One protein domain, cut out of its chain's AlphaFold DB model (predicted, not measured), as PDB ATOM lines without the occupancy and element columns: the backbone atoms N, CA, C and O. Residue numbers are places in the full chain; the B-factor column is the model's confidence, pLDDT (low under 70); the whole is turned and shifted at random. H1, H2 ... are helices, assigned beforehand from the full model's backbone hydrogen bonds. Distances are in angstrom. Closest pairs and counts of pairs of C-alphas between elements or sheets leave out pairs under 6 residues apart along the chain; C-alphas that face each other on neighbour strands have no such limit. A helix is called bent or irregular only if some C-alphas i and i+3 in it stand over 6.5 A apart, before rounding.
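AT A GLANCE: This is residues 289 to 319 and 341 to 406 of the 552 residues of an uncharacterized protein of Eimeria brunetti (UniProt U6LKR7). Three long helices run nearly along one another, in alternating directions, as a loose, open bundle: H2 packs on H1 with one side and on part of H3 with another, while H1 and H3 stay apart. H2 and H3 form a long helical hairpin whose turn sticks out at one end of the rod with residues 368 to 376, and the last residues of H1, 312 to 319, stick out at the other end. The printed part has 97 residues with three named helices, in the order H1, H2, H3, and no named strand; its class is all helix. The whole is loose, with a radius of gyration of the C-alphas of 17.4 A, and its C-alphas span 64 by 26 by 20 A.

IN THESE COORDINATES: H1 takes residues 289 to 319, from C-alpha 289 at (167.320, 220.708, 272.977) to C-alpha 319 at (166.779, 262.579, 289.710), 45.1 A. With 31 residues it is the longest helix. After the cut, H2 takes residues 341 to 366, 36.3 A from first to last C-alpha, beginning at (181.207, 248.912, 283.787). It has a kink of 31 degrees near residue 348. H2 is neither bent nor irregular, but only just: C-alphas 360 and 363 are 6.3 A apart. H3 takes residues 375 to 402, 40.2 A, and its C-alpha 402 is at (173.801, 240.395, 300.187).

HOW THE PARTS SIT: H1 and H2 touch, with 21 pairs of C-alphas within 8 A; the closest C-alphas are those of Cys 300 and Pro 350, 5.4 A apart. They run opposite ways at a shallow tilt of 6 degrees. H2 and H3 are a helical hairpin, opposite ways at a shallow tilt of 14 degrees. H2 touches H3 with residues 353 to 364 alone, and their closest C-alphas are those of Leu 360 and Gln 385, 6.3 A apart. H1 and H3 are apart. In H1 and H3 every O i to N i+4 pair is within hydrogen-bond range; in H2 17 of 22 are.

THE WHOLE: The two C-alphas farthest apart are those of Lys 319 and Arg 371, 63.8 A. Residues 397 to 406, of which 397 to 402 belong to H3, stand free, as do residues 312 to 319 and 368 to 376; without these stretches the body has 70 residues and spans 41 by 23 by 17 A. Residues 320 to 340 are not printed, and C-alphas 319 and 341 are 20.7 A apart across this cut, where the link from H1 to H2 lies. The link from H2 to H3, 8 residues, is short. The mean pLDDT of the printed part is 71.2; 31 residues are under 70, among them residues 369 to 372 and 389 to 406, and H3 has a mean of 65.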
ATOM      1  N   CYS A 289     166.098 219.904 272.846       78.69
ATOM      2  CA  CYS A 289     167.320 220.708 272.977       78.69
ATOM      3  C   CYS A 289     167.114 222.145 272.478       78.69
ATOM      4  O   CYS A 289     167.459 223.102 273.171       78.69
ATOM      5  N   HIS A 290     166.476 222.303 271.318       76.00
ATOM      6  CA  HIS A 290     166.176 223.613 270.743       76.00
ATOM      7  C   HIS A 290     165.190 224.421 271.590       76.00
ATOM      8  O   HIS A 290     165.387 225.618 271.782       76.00
ATOM      9  N   ILE A 291     164.167 223.762 272.137       70.19
ATOM     10  CA  ILE A 291     163.182 224.392 273.023       70.19
ATOM     11  C   ILE A 291     163.853 224.821 274.331       70.19
ATOM     12  O   ILE A 291     163.648 225.942 274.781       70.19
ATOM     13  N   ASN A 292     164.707 223.976 274.910       70.38
ATOM     14  CA  ASN A 292     165.435 224.291 276.135       70.38
ATOM     15  C   ASN A 292     166.410 225.456 275.924       70.38
ATOM     16  O   ASN A 292     166.432 226.370 276.738       70.38
ATOM     17  N   LEU A 293     167.157 225.479 274.812       75.25
ATOM     18  CA  LEU A 293     168.014 226.616 274.455       75.25
ATOM     19  C   LEU A 293     167.205 227.903 274.262       75.25
ATOM     20  O   LEU A 293     167.629 228.959 274.724       75.25
ATOM     21  N   LEU A 294     166.032 227.816 273.628       72.50
ATOM     22  CA  LEU A 294     165.134 228.957 273.456       72.50
ATOM     23  C   LEU A 294     164.614 229.472 274.803       72.50
ATOM     24  O   LEU A 294     164.634 230.675 275.036       72.50
ATOM     25  N   ILE A 295     164.189 228.583 275.704       68.12
ATOM     26  CA  ILE A 295     163.745 228.952 277.055       68.12
ATOM     27  C   ILE A 295     164.892 229.617 277.823       68.12
ATOM     28  O   ILE A 295     164.686 230.685 278.393       68.12
ATOM     29  N   CYS A 296     166.104 229.052 277.779       71.19
ATOM     30  CA  CYS A 296     167.289 229.662 278.384       71.19
ATOM     31  C   CYS A 296     167.556 231.064 277.817       71.19
ATOM     32  O   CYS A 296     167.837 231.991 278.575       71.19
ATOM     33  N   ALA A 297     167.454 231.234 276.495       74.19
ATOM     34  CA  ALA A 297     167.668 232.518 275.833       74.19
ATOM     35  C   ALA A 297     166.604 233.546 276.243       74.19
ATOM     36  O   ALA A 297     166.941 234.671 276.602       74.19
ATOM     37  N   LEU A 298     165.326 233.154 276.262       68.62
ATOM     38  CA  LEU A 298     164.223 234.009 276.705       68.62
ATOM     39  C   LEU A 298     164.358 234.395 278.179       68.62
ATOM     40  O   LEU A 298     164.149 235.553 278.528       68.62
ATOM     41  N   GLN A 299     164.747 233.455 279.043       71.69
ATOM     42  CA  GLN A 299     164.974 233.723 280.460       71.69
ATOM     43  C   GLN A 299     166.154 234.682 280.665       71.69
ATOM     44  O   GLN A 299     166.060 235.602 281.481       71.69
ATOM     45  N   CYS A 300     167.231 234.527 279.889       76.69
ATOM     46  CA  CYS A 300     168.350 235.466 279.862       76.69
ATOM     47  C   CYS A 300     167.888 236.865 279.429       76.69
ATOM     48  O   CYS A 300     168.108 237.829 280.158       76.69
ATOM     49  N   LEU A 301     167.188 236.976 278.294       76.25
ATOM     50  CA  LEU A 301     166.674 238.245 277.769       76.25
ATOM     51  C   LEU A 301     165.720 238.935 278.747       76.25
ATOM     52  O   LEU A 301     165.828 240.138 278.962       76.25
ATOM     53  N   PHE A 302     164.817 238.184 279.378       70.56
ATOM     54  CA  PHE A 302     163.883 238.734 280.355       70.56
ATOM     55  C   PHE A 302     164.602 239.229 281.612       70.56
ATOM     56  O   PHE A 302     164.282 240.295 282.134       70.56
ATOM     57  N   THR A 303     165.603 238.486 282.086       72.81
ATOM     58  CA  THR A 303     166.403 238.883 283.253       72.81
ATOM     59  C   THR A 303     167.207 240.145 282.957       72.81
ATOM     60  O   THR A 303     167.190 241.074 283.761       72.81
ATOM     61  N   VAL A 304     167.837 240.205 281.781       76.25
ATOM     62  CA  VAL A 304     168.541 241.386 281.264       76.25
ATOM     63  C   VAL A 304     167.600 242.585 281.170       76.25
ATOM     64  O   VAL A 304     167.893 243.631 281.742       76.25
ATOM     65  N   GLY A 305     166.445 242.426 280.521       75.50
ATOM     66  CA  GLY A 305     165.465 243.497 280.358       75.50
ATOM     67  C   GLY A 305     164.918 243.997 281.693       75.50
ATOM     68  O   GLY A 305     164.802 245.202 281.898       75.50
ATOM     69  N   ARG A 306     164.651 243.090 282.642       79.12
ATOM     70  CA  ARG A 306     164.206 243.457 283.990       79.12
ATOM     71  C   ARG A 306     165.271 244.252 284.741       79.12
ATOM     72  O   ARG A 306     164.931 245.257 285.351       79.12
ATOM     73  N   LEU A 307     166.524 243.794 284.733       74.38
ATOM     74  CA  LEU A 307     167.621 244.485 285.419       74.38
ATOM     75  C   LEU A 307     167.857 245.868 284.814       74.38
ATOM     76  O   LEU A 307     167.948 246.839 285.552       74.38
ATOM     77  N   TYR A 308     167.864 245.958 283.483       76.75
ATOM     78  CA  TYR A 308     167.978 247.228 282.776       76.75
ATOM     79  C   TYR A 308     166.842 248.190 283.147       76.75
ATOM     80  O   TYR A 308     167.094 249.335 283.507       76.75
ATOM     81  N   PHE A 309     165.593 247.709 283.142       75.25
ATOM     82  CA  PHE A 309     164.430 248.523 283.492       75.25
ATOM     83  C   PHE A 309     164.467 249.021 284.940       75.25
ATOM     84  O   PHE A 309     164.175 250.187 285.186       75.25
ATOM     85  N   VAL A 310     164.822 248.153 285.895       75.06
ATOM     86  CA  VAL A 310     164.946 248.530 287.312       75.06
ATOM     87  C   VAL A 310     165.993 249.625 287.485       75.06
ATOM     88  O   VAL A 310     165.718 250.600 288.177       75.06
ATOM     89  N   GLU A 311     167.130 249.518 286.803       76.81
ATOM     90  CA  GLU A 311     168.200 250.507 286.923       76.81
ATOM     91  C   GLU A 311     167.840 251.845 286.284       76.81
ATOM     92  O   GLU A 311     168.034 252.886 286.905       76.81
ATOM     93  N   CYS A 312     167.196 251.831 285.113       74.38
ATOM     94  CA  CYS A 312     166.624 253.045 284.531       74.38
ATOM     95  C   CYS A 312     165.608 253.707 285.473       74.38
ATOM     96  O   CYS A 312     165.570 254.932 285.578       74.38
ATOM     97  N   LEU A 313     164.786 252.908 286.161       72.75
ATOM     98  CA  LEU A 313     163.780 253.413 287.090       72.75
ATOM     99  C   LEU A 313     164.422 254.010 288.350       72.75
ATOM    100  O   LEU A 313     163.982 255.064 288.796       72.75
ATOM    101  N   PHE A 314     165.470 253.384 288.892       76.12
ATOM    102  CA  PHE A 314     166.239 253.937 290.011       76.12
ATOM    103  C   PHE A 314     166.876 255.278 289.646       76.12
ATOM    104  O   PHE A 314     166.687 256.244 290.380       76.12
ATOM    105  N   THR A 315     167.531 255.378 288.486       74.19
ATOM    106  CA  THR A 315     168.115 256.646 288.016       74.19
ATOM    107  C   THR A 315     167.051 257.726 287.805       74.19
ATOM    108  O   THR A 315     167.286 258.896 288.099       74.19
ATOM    109  N   ALA A 316     165.865 257.353 287.311       73.19
ATOM    110  CA  ALA A 316     164.757 258.292 287.151       73.19
ATOM    111  C   ALA A 316     164.206 258.786 288.499       73.19
ATOM    112  O   ALA A 316     163.849 259.955 288.610       73.19
ATOM    113  N   VAL A 317     164.141 257.912 289.512       75.06
ATOM    114  CA  VAL A 317     163.672 258.258 290.862       75.06
ATOM    115  C   VAL A 317     164.683 259.136 291.598       75.06
ATOM    116  O   VAL A 317     164.269 260.140 292.163       75.06
ATOM    117  N   GLU A 318     165.980 258.815 291.552       74.00
ATOM    118  CA  GLU A 318     167.029 259.634 292.187       74.00
ATOM    119  C   GLU A 318     167.026 261.068 291.645       74.00
ATOM    120  O   GLU A 318     167.033 262.018 292.421       74.00
ATOM    121  N   LYS A 319     166.886 261.243 290.322       70.69
ATOM    122  CA  LYS A 319     166.779 262.579 289.710       70.69
ATOM    123  C   LYS A 319     165.526 263.354 290.125       70.69
ATOM    124  O   LYS A 319     165.521 264.576 290.041       70.69
ATOM    125  N   ARG A 341     180.730 249.916 282.839       76.19
ATOM    126  CA  ARG A 341     181.207 248.912 283.787       76.19
ATOM    127  C   ARG A 341     180.128 248.316 284.710       76.19
ATOM    128  O   ARG A 341     180.120 247.098 284.849       76.19
ATOM    129  N   ARG A 342     179.224 249.100 285.320       75.69
ATOM    130  CA  ARG A 342     178.101 248.566 286.129       75.69
ATOM    131  C   ARG A 342     177.099 247.821 285.271       75.69
ATOM    132  O   ARG A 342     176.736 246.709 285.631       75.69
ATOM    133  N   ILE A 343     176.694 248.416 284.149       78.38
ATOM    134  CA  ILE A 343     175.727 247.805 283.229       78.38
ATOM    135  C   ILE A 343     176.301 246.495 282.675       78.38
ATOM    136  O   ILE A 343     175.648 245.459 282.696       78.38
ATOM    137  N   MET A 344     177.568 246.489 282.263       78.19
ATOM    138  CA  MET A 344     178.243 245.273 281.812       78.19
ATOM    139  C   MET A 344     178.383 244.246 282.938       78.19
ATOM    140  O   MET A 344     178.195 243.059 282.688       78.19
ATOM    141  N   ALA A 345     178.645 244.665 284.180       78.06
ATOM    142  CA  ALA A 345     178.705 243.751 285.321       78.06
ATOM    143  C   ALA A 345     177.346 243.092 285.626       78.06
ATOM    144  O   ALA A 345     177.306 241.890 285.901       78.06
ATOM    145  N   THR A 346     176.233 243.831 285.533       74.44
ATOM    146  CA  THR A 346     174.880 243.278 285.728       74.44
ATOM    147  C   THR A 346     174.425 242.408 284.557       74.44
ATOM    148  O   THR A 346     173.765 241.393 284.781       74.44
ATOM    149  N   LEU A 347     174.824 242.728 283.322       80.81
ATOM    150  CA  LEU A 347     174.518 241.928 282.129       80.81
ATOM    151  C   LEU A 347     175.363 240.651 282.014       80.81
ATOM    152  O   LEU A 347     174.894 239.645 281.479       80.81
ATOM    153  N   TRP A 348     176.596 240.658 282.528       85.19
ATOM    154  CA  TRP A 348     177.518 239.530 282.388       85.19
ATOM    155  C   TRP A 348     177.029 238.263 283.094       85.19
ATOM    156  O   TRP A 348     177.207 237.162 282.577       85.19
ATOM    157  N   ARG A 349     176.367 238.391 284.251       79.00
ATOM    158  CA  ARG A 349     175.842 237.241 285.008       79.00
ATOM    159  C   ARG A 349     174.829 236.398 284.221       79.00
ATOM    160  O   ARG A 349     175.095 235.207 284.052       79.00
ATOM    161  N   PRO A 350     173.695 236.940 283.733       76.56
ATOM    162  CA  PRO A 350     172.724 236.154 282.971       76.56
ATOM    163  C   PRO A 350     173.315 235.612 281.661       76.56
ATOM    164  O   PRO A 350     173.002 234.487 281.275       76.56
ATOM    165  N   LEU A 351     174.238 236.346 281.024       81.62
ATOM    166  CA  LEU A 351     174.968 235.856 279.851       81.62
ATOM    167  C   LEU A 351     175.864 234.656 280.181       81.62
ATOM    168  O   LEU A 351     175.851 233.663 279.456       81.62
ATOM    169  N   LEU A 352     176.601 234.704 281.293       84.19
ATOM    170  CA  LEU A 352     177.429 233.592 281.754       84.19
ATOM    171  C   LEU A 352     176.569 232.373 282.119       84.19
ATOM    172  O   LEU A 352     176.917 231.248 281.765       84.19
ATOM    173  N   GLN A 353     175.420 232.589 282.768       81.00
ATOM    174  CA  GLN A 353     174.446 231.530 283.054       81.00
ATOM    175  C   GLN A 353     173.943 230.873 281.769       81.00
ATOM    176  O   GLN A 353     173.950 229.646 281.656       81.00
ATOM    177  N   PHE A 354     173.562 231.682 280.781       83.81
ATOM    178  CA  PHE A 354     173.139 231.200 279.473       83.81
ATOM    179  C   PHE A 354     174.249 230.419 278.762       83.81
ATOM    180  O   PHE A 354     173.978 229.350 278.218       83.81
ATOM    181  N   LEU A 355     175.494 230.903 278.798       85.25
ATOM    182  CA  LEU A 355     176.647 230.224 278.203       85.25
ATOM    183  C   LEU A 355     176.912 228.870 278.865       85.25
ATOM    184  O   LEU A 355     177.087 227.880 278.160       85.25
ATOM    185  N   ILE A 356     176.882 228.799 280.198       85.00
ATOM    186  CA  ILE A 356     177.100 227.554 280.947       85.00
ATOM    187  C   ILE A 356     175.975 226.548 280.670       85.00
ATOM    188  O   ILE A 356     176.244 225.382 280.382       85.00
ATOM    189  N   LEU A 357     174.715 226.991 280.688       79.62
ATOM    190  CA  LEU A 357     173.568 226.138 280.365       79.62
ATOM    191  C   LEU A 357     173.612 225.660 278.912       79.62
ATOM    192  O   LEU A 357     173.407 224.477 278.643       79.62
ATOM    193  N   SER A 358     173.953 226.546 277.979       79.12
ATOM    194  CA  SER A 358     174.123 226.195 276.570       79.12
ATOM    195  C   SER A 358     175.258 225.191 276.385       79.12
ATOM    196  O   SER A 358     175.073 224.197 275.687       79.12
ATOM    197  N   ALA A 359     176.391 225.378 277.067       81.31
ATOM    198  CA  ALA A 359     177.530 224.463 277.043       81.31
ATOM    199  C   ALA A 359     177.210 223.082 277.636       81.31
ATOM    200  O   ALA A 359     177.849 222.103 277.265       81.31
ATOM    201  N   LEU A 360     176.206 222.971 278.509       78.75
ATOM    202  CA  LEU A 360     175.713 221.689 279.016       78.75
ATOM    203  C   LEU A 360     174.655 221.048 278.106       78.75
ATOM    204  O   LEU A 360     174.530 219.825 278.076       78.75
ATOM    205  N   ILE A 361     173.879 221.844 277.368       79.00
ATOM    206  CA  ILE A 361     172.820 221.362 276.466       79.00
ATOM    207  C   ILE A 361     173.390 220.953 275.095       79.00
ATOM    208  O   ILE A 361     173.016 219.914 274.547       79.00
ATOM    209  N   LEU A 362     174.328 221.727 274.543       81.56
ATOM    210  CA  LEU A 362     174.927 221.508 273.218       81.56
ATOM    211  C   LEU A 362     175.584 220.123 273.058       81.56
ATOM    212  O   LEU A 362     175.289 219.452 272.066       81.56
ATOM    213  N   PRO A 363     176.395 219.618 274.008       80.19
ATOM    214  CA  PRO A 363     177.002 218.293 273.897       80.19
ATOM    215  C   PRO A 363     175.972 217.164 273.791       80.19
ATOM    216  O   PRO A 363     176.224 216.168 273.111       80.19
ATOM    217  N   MET A 364     174.787 217.323 274.397       75.56
ATOM    218  CA  MET A 364     173.712 216.328 274.309       75.56
ATOM    219  C   MET A 364     173.183 216.178 272.877       75.56
ATOM    220  O   MET A 364     172.778 215.083 272.485       75.56
ATOM    221  N   LYS A 365     173.232 217.247 272.070       79.38
ATOM    222  CA  LYS A 365     172.840 217.215 270.654       79.38
ATOM    223  C   LYS A 365     173.833 216.415 269.808       79.38
ATOM    224  O   LYS A 365     173.421 215.605 268.978       79.38
ATOM    225  N   PHE A 366     175.129 216.614 270.050       79.62
ATOM    226  CA  PHE A 366     176.207 215.977 269.285       79.62
ATOM    227  C   PHE A 366     176.522 214.546 269.729       79.62
ATOM    228  O   PHE A 366     177.195 213.812 269.007       79.62
ATOM    229  N   MET A 367     176.011 214.098 270.880       75.50
ATOM    230  CA  MET A 367     176.134 212.697 271.269       75.50
ATOM    231  C   MET A 367     175.362 211.793 270.293       75.50
ATOM    232  O   MET A 367     174.128 211.734 270.256       75.50
ATOM    233  N   GLY A 368     176.121 211.069 269.471       70.94
ATOM    234  CA  GLY A 368     175.602 210.016 268.605       70.94
ATOM    235  C   GLY A 368     174.986 208.877 269.420       70.94
ATOM    236  O   GLY A 368     175.479 208.534 270.499       70.94
ATOM    237  N   SER A 369     173.917 208.276 268.884       59.88
ATOM    238  CA  SER A 369     173.282 207.082 269.449       59.88
ATOM    239  C   SER A 369     174.222 205.882 269.304       59.88
ATOM    240  O   SER A 369     174.117 205.071 268.390       59.88
ATOM    241  N   ARG A 370     175.222 205.776 270.183       59.94
ATOM    242  CA  ARG A 370     176.026 204.557 270.319       59.94
ATOM    243  C   ARG A 370     175.341 203.645 271.333       59.94
ATOM    244  O   ARG A 370     175.745 203.636 272.494       59.94
ATOM    245  N   ARG A 371     174.279 202.954 270.883       61.00
ATOM    246  CA  ARG A 371     173.595 201.797 271.513       61.00
ATOM    247  C   ARG A 371     173.957 201.579 272.996       61.00
ATOM    248  O   ARG A 371     174.742 200.696 273.332       61.00
ATOM    249  N   GLY A 372     173.448 202.428 273.887       57.94
ATOM    250  CA  GLY A 372     173.531 202.249 275.344       57.94
ATOM    251  C   GLY A 372     174.866 202.567 276.047       57.94
ATOM    252  O   GLY A 372     174.827 202.984 277.204       57.94
ATOM    253  N   LYS A 373     176.041 202.480 275.397       71.38
ATOM    254  CA  LYS A 373     177.352 202.687 276.074       71.38
ATOM    255  C   LYS A 373     177.562 204.098 276.646       71.38
ATOM    256  O   LYS A 373     178.377 204.282 277.546       71.38
ATOM    257  N   ASN A 374     176.818 205.091 276.160       72.50
ATOM    258  CA  ASN A 374     176.908 206.483 276.615       72.50
ATOM    259  C   ASN A 374     175.772 206.907 277.565       72.50
ATOM    260  O   ASN A 374     175.697 208.084 277.909       72.50
ATOM    261  N   GLY A 375     174.894 205.993 278.002       67.12
ATOM    262  CA  GLY A 375     173.744 206.346 278.849       67.12
ATOM    263  C   GLY A 375     174.136 207.086 280.137       67.12
ATOM    264  O   GLY A 375     173.497 208.071 280.505       67.12
ATOM    265  N   TRP A 376     175.249 206.692 280.759       71.44
ATOM    266  CA  TRP A 376     175.784 207.357 281.952       71.44
ATOM    267  C   TRP A 376     176.244 208.798 281.682       71.44
ATOM    268  O   TRP A 376     176.103 209.653 282.549       71.44
ATOM    269  N   LYS A 377     176.730 209.107 280.470       77.25
ATOM    270  CA  LYS A 377     177.149 210.468 280.093       77.25
ATOM    271  C   LYS A 377     175.953 211.407 279.971       77.25
ATOM    272  O   LYS A 377     176.039 212.557 280.386       77.25
ATOM    273  N   PHE A 378     174.827 210.910 279.456       68.44
ATOM    274  CA  PHE A 378     173.568 211.658 279.434       68.44
ATOM    275  C   PHE A 378     173.033 211.908 280.844       68.44
ATOM    276  O   PHE A 378     172.585 213.013 281.134       68.44
ATOM    277  N   GLN A 379     173.114 210.914 281.733       67.75
ATOM    278  CA  GLN A 379     172.740 211.093 283.138       67.75
ATOM    279  C   GLN A 379     173.650 212.108 283.834       67.75
ATOM    280  O   GLN A 379     173.146 212.985 284.526       67.75
ATOM    281  N   LEU A 380     174.964 212.047 283.598       72.88
ATOM    282  CA  LEU A 380     175.922 213.006 284.144       72.88
ATOM    283  C   LEU A 380     175.655 214.431 283.637       72.88
ATOM    284  O   LEU A 380     175.683 215.364 284.428       72.88
ATOM    285  N   LEU A 381     175.344 214.603 282.347       73.75
ATOM    286  CA  LEU A 381     174.981 215.903 281.769       73.75
ATOM    287  C   LEU A 381     173.660 216.436 282.333       73.75
ATOM    288  O   LEU A 381     173.586 217.609 282.683       73.75
ATOM    289  N   ALA A 382     172.644 215.585 282.485       67.31
ATOM    290  CA  ALA A 382     171.372 215.971 283.095       67.31
ATOM    291  C   ALA A 382     171.542 216.364 284.573       67.31
ATOM    292  O   ALA A 382     170.982 217.364 285.015       67.31
ATOM    293  N   VAL A 383     172.361 215.624 285.329       68.94
ATOM    294  CA  VAL A 383     172.734 215.987 286.706       68.94
ATOM    295  C   VAL A 383     173.521 217.296 286.712       68.94
ATOM    296  O   VAL A 383     173.217 218.172 287.510       68.94
ATOM    297  N   GLY A 384     174.470 217.472 285.791       71.12
ATOM    298  CA  GLY A 384     175.231 218.710 285.627       71.12
ATOM    299  C   GLY A 384     174.332 219.918 285.367       71.12
ATOM    300  O   GLY A 384     174.515 220.950 286.009       71.12
ATOM    301  N   GLN A 385     173.316 219.780 284.508       70.88
ATOM    302  CA  GLN A 385     172.288 220.802 284.269       70.88
ATOM    303  C   GLN A 385     171.473 221.085 285.529       70.88
ATOM    304  O   GLN A 385     171.336 222.239 285.924       70.88
ATOM    305  N   ALA A 386     170.966 220.046 286.196       63.97
ATOM    306  CA  ALA A 386     170.197 220.215 287.423       63.97
ATOM    307  C   ALA A 386     171.018 220.944 288.497       63.97
ATOM    308  O   ALA A 386     170.531 221.902 289.093       63.97
ATOM    309  N   VAL A 387     172.277 220.548 288.699       65.56
ATOM    310  CA  VAL A 387     173.196 221.164 289.665       65.56
ATOM    311  C   VAL A 387     173.543 222.598 289.274       65.56
ATOM    312  O   VAL A 387     173.554 223.452 290.149       65.56
ATOM    313  N   THR A 388     173.779 222.914 288.001       70.31
ATOM    314  CA  THR A 388     174.073 224.303 287.591       70.31
ATOM    315  C   THR A 388     172.868 225.220 287.731       70.31
ATOM    316  O   THR A 388     173.012 226.296 288.301       70.31
ATOM    317  N   TYR A 389     171.672 224.794 287.312       65.44
ATOM    318  CA  TYR A 389     170.434 225.546 287.568       65.44
ATOM    319  C   TYR A 389     170.232 225.819 289.052       65.44
ATOM    320  O   TYR A 389     169.876 226.925 289.452       65.44
ATOM    321  N   THR A 390     170.500 224.795 289.854       57.53
ATOM    322  CA  THR A 390     170.484 224.859 291.305       57.53
ATOM    323  C   THR A 390     171.495 225.939 291.731       57.53
ATOM    324  O   THR A 390     171.123 227.017 292.185       57.53
ATOM    325  N   VAL A 391     172.786 225.759 291.499       65.75
ATOM    326  CA  VAL A 391     173.816 226.730 291.895       65.75
ATOM    327  C   VAL A 391     173.491 228.172 291.462       65.75
ATOM    328  O   VAL A 391     173.652 229.091 292.260       65.75
ATOM    329  N   PHE A 392     172.943 228.388 290.263       69.44
ATOM    330  CA  PHE A 392     172.535 229.717 289.804       69.44
ATOM    331  C   PHE A 392     171.369 230.321 290.566       69.44
ATOM    332  O   PHE A 392     171.471 231.471 290.987       69.44
ATOM    333  N   VAL A 393     170.291 229.567 290.785       60.28
ATOM    334  CA  VAL A 393     169.170 230.054 291.593       60.28
ATOM    335  C   VAL A 393     169.653 230.353 293.015       60.28
ATOM    336  O   VAL A 393     169.292 231.388 293.570       60.28
ATOM    337  N   PHE A 394     170.539 229.525 293.580       56.22
ATOM    338  CA  PHE A 394     171.144 229.789 294.887       56.22
ATOM    339  C   PHE A 394     171.984 231.071 294.907       56.22
ATOM    340  O   PHE A 394     171.823 231.876 295.818       56.22
ATOM    341  N   PHE A 395     172.849 231.297 293.914       63.25
ATOM    342  CA  PHE A 395     173.660 232.514 293.838       63.25
ATOM    343  C   PHE A 395     172.829 233.769 293.586       63.25
ATOM    344  O   PHE A 395     173.128 234.807 294.169       63.25
ATOM    345  N   GLU A 396     171.792 233.695 292.753       62.94
ATOM    346  CA  GLU A 396     170.882 234.819 292.525       62.94
ATOM    347  C   GLU A 396     170.131 235.172 293.812       62.94
ATOM    348  O   GLU A 396     169.955 236.344 294.147       62.94
ATOM    349  N   LEU A 397     169.739 234.154 294.577       53.69
ATOM    350  CA  LEU A 397     169.180 234.352 295.902       53.69
ATOM    351  C   LEU A 397     170.208 234.988 296.826       53.69
ATOM    352  O   LEU A 397     169.930 236.056 297.348       53.69
ATOM    353  N   LEU A 398     171.401 234.411 296.957       53.53
ATOM    354  CA  LEU A 398     172.477 234.927 297.805       53.53
ATOM    355  C   LEU A 398     172.881 236.369 297.449       53.53
ATOM    356  O   LEU A 398     173.168 237.166 298.332       53.53
ATOM    357  N   GLU A 399     172.873 236.748 296.176       61.75
ATOM    358  CA  GLU A 399     173.135 238.125 295.752       61.75
ATOM    359  C   GLU A 399     172.008 239.073 296.162       61.75
ATOM    360  O   GLU A 399     172.274 240.136 296.725       61.75
ATOM    361  N   ARG A 400     170.743 238.683 295.955       58.72
ATOM    362  CA  ARG A 400     169.592 239.439 296.478       58.72
ATOM    363  C   ARG A 400     169.638 239.542 297.998       58.72
ATOM    364  O   ARG A 400     169.189 240.532 298.552       58.72
ATOM    365  N   CYS A 401     170.208 238.544 298.663       49.72
ATOM    366  CA  CYS A 401     170.424 238.548 300.098       49.72
ATOM    367  C   CYS A 401     171.487 239.567 300.514       49.72
ATOM    368  O   CYS A 401     171.240 240.370 301.408       49.72
ATOM    369  N   LEU A 402     172.653 239.543 299.865       53.44
ATOM    370  CA  LEU A 402     173.801 240.395 300.187       53.44
ATOM    371  C   LEU A 402     173.552 241.868 299.843       53.44
ATOM    372  O   LEU A 402     173.866 242.735 300.648       53.44
ATOM    373  N   SER A 403     172.931 242.146 298.693       55.47
ATOM    374  CA  SER A 403     172.551 243.510 298.271       55.47
ATOM    375  C   SER A 403     171.506 244.162 299.180       55.47
ATOM    376  O   SER A 403     171.333 245.377 299.169       55.47
ATOM    377  N   GLN A 404     170.816 243.356 299.983       49.75
ATOM    378  CA  GLN A 404     169.769 243.791 300.895       49.75
ATOM    379  C   GLN A 404     170.217 243.874 302.358       49.75
ATOM    380  O   GLN A 404     169.413 244.265 303.211       49.75
ATOM    381  N   ILE A 405     171.474 243.527 302.663       48.28
ATOM    382  CA  ILE A 405     172.078 243.824 303.962       48.28
ATOM    383  C   ILE A 405     172.298 245.339 303.981       48.28
ATOM    384  O   ILE A 405     173.136 245.829 303.223       48.28
ATOM    385  N   PRO A 406     171.539 246.109 304.784       49.19
ATOM    386  CA  PRO A 406     171.794 247.534 304.888       49.19
ATOM    387  C   PRO A 406     173.241 247.720 305.354       49.19
ATOM    388  O   PRO A 406     173.683 247.028 306.277       49.19
TER     389      PRO A 406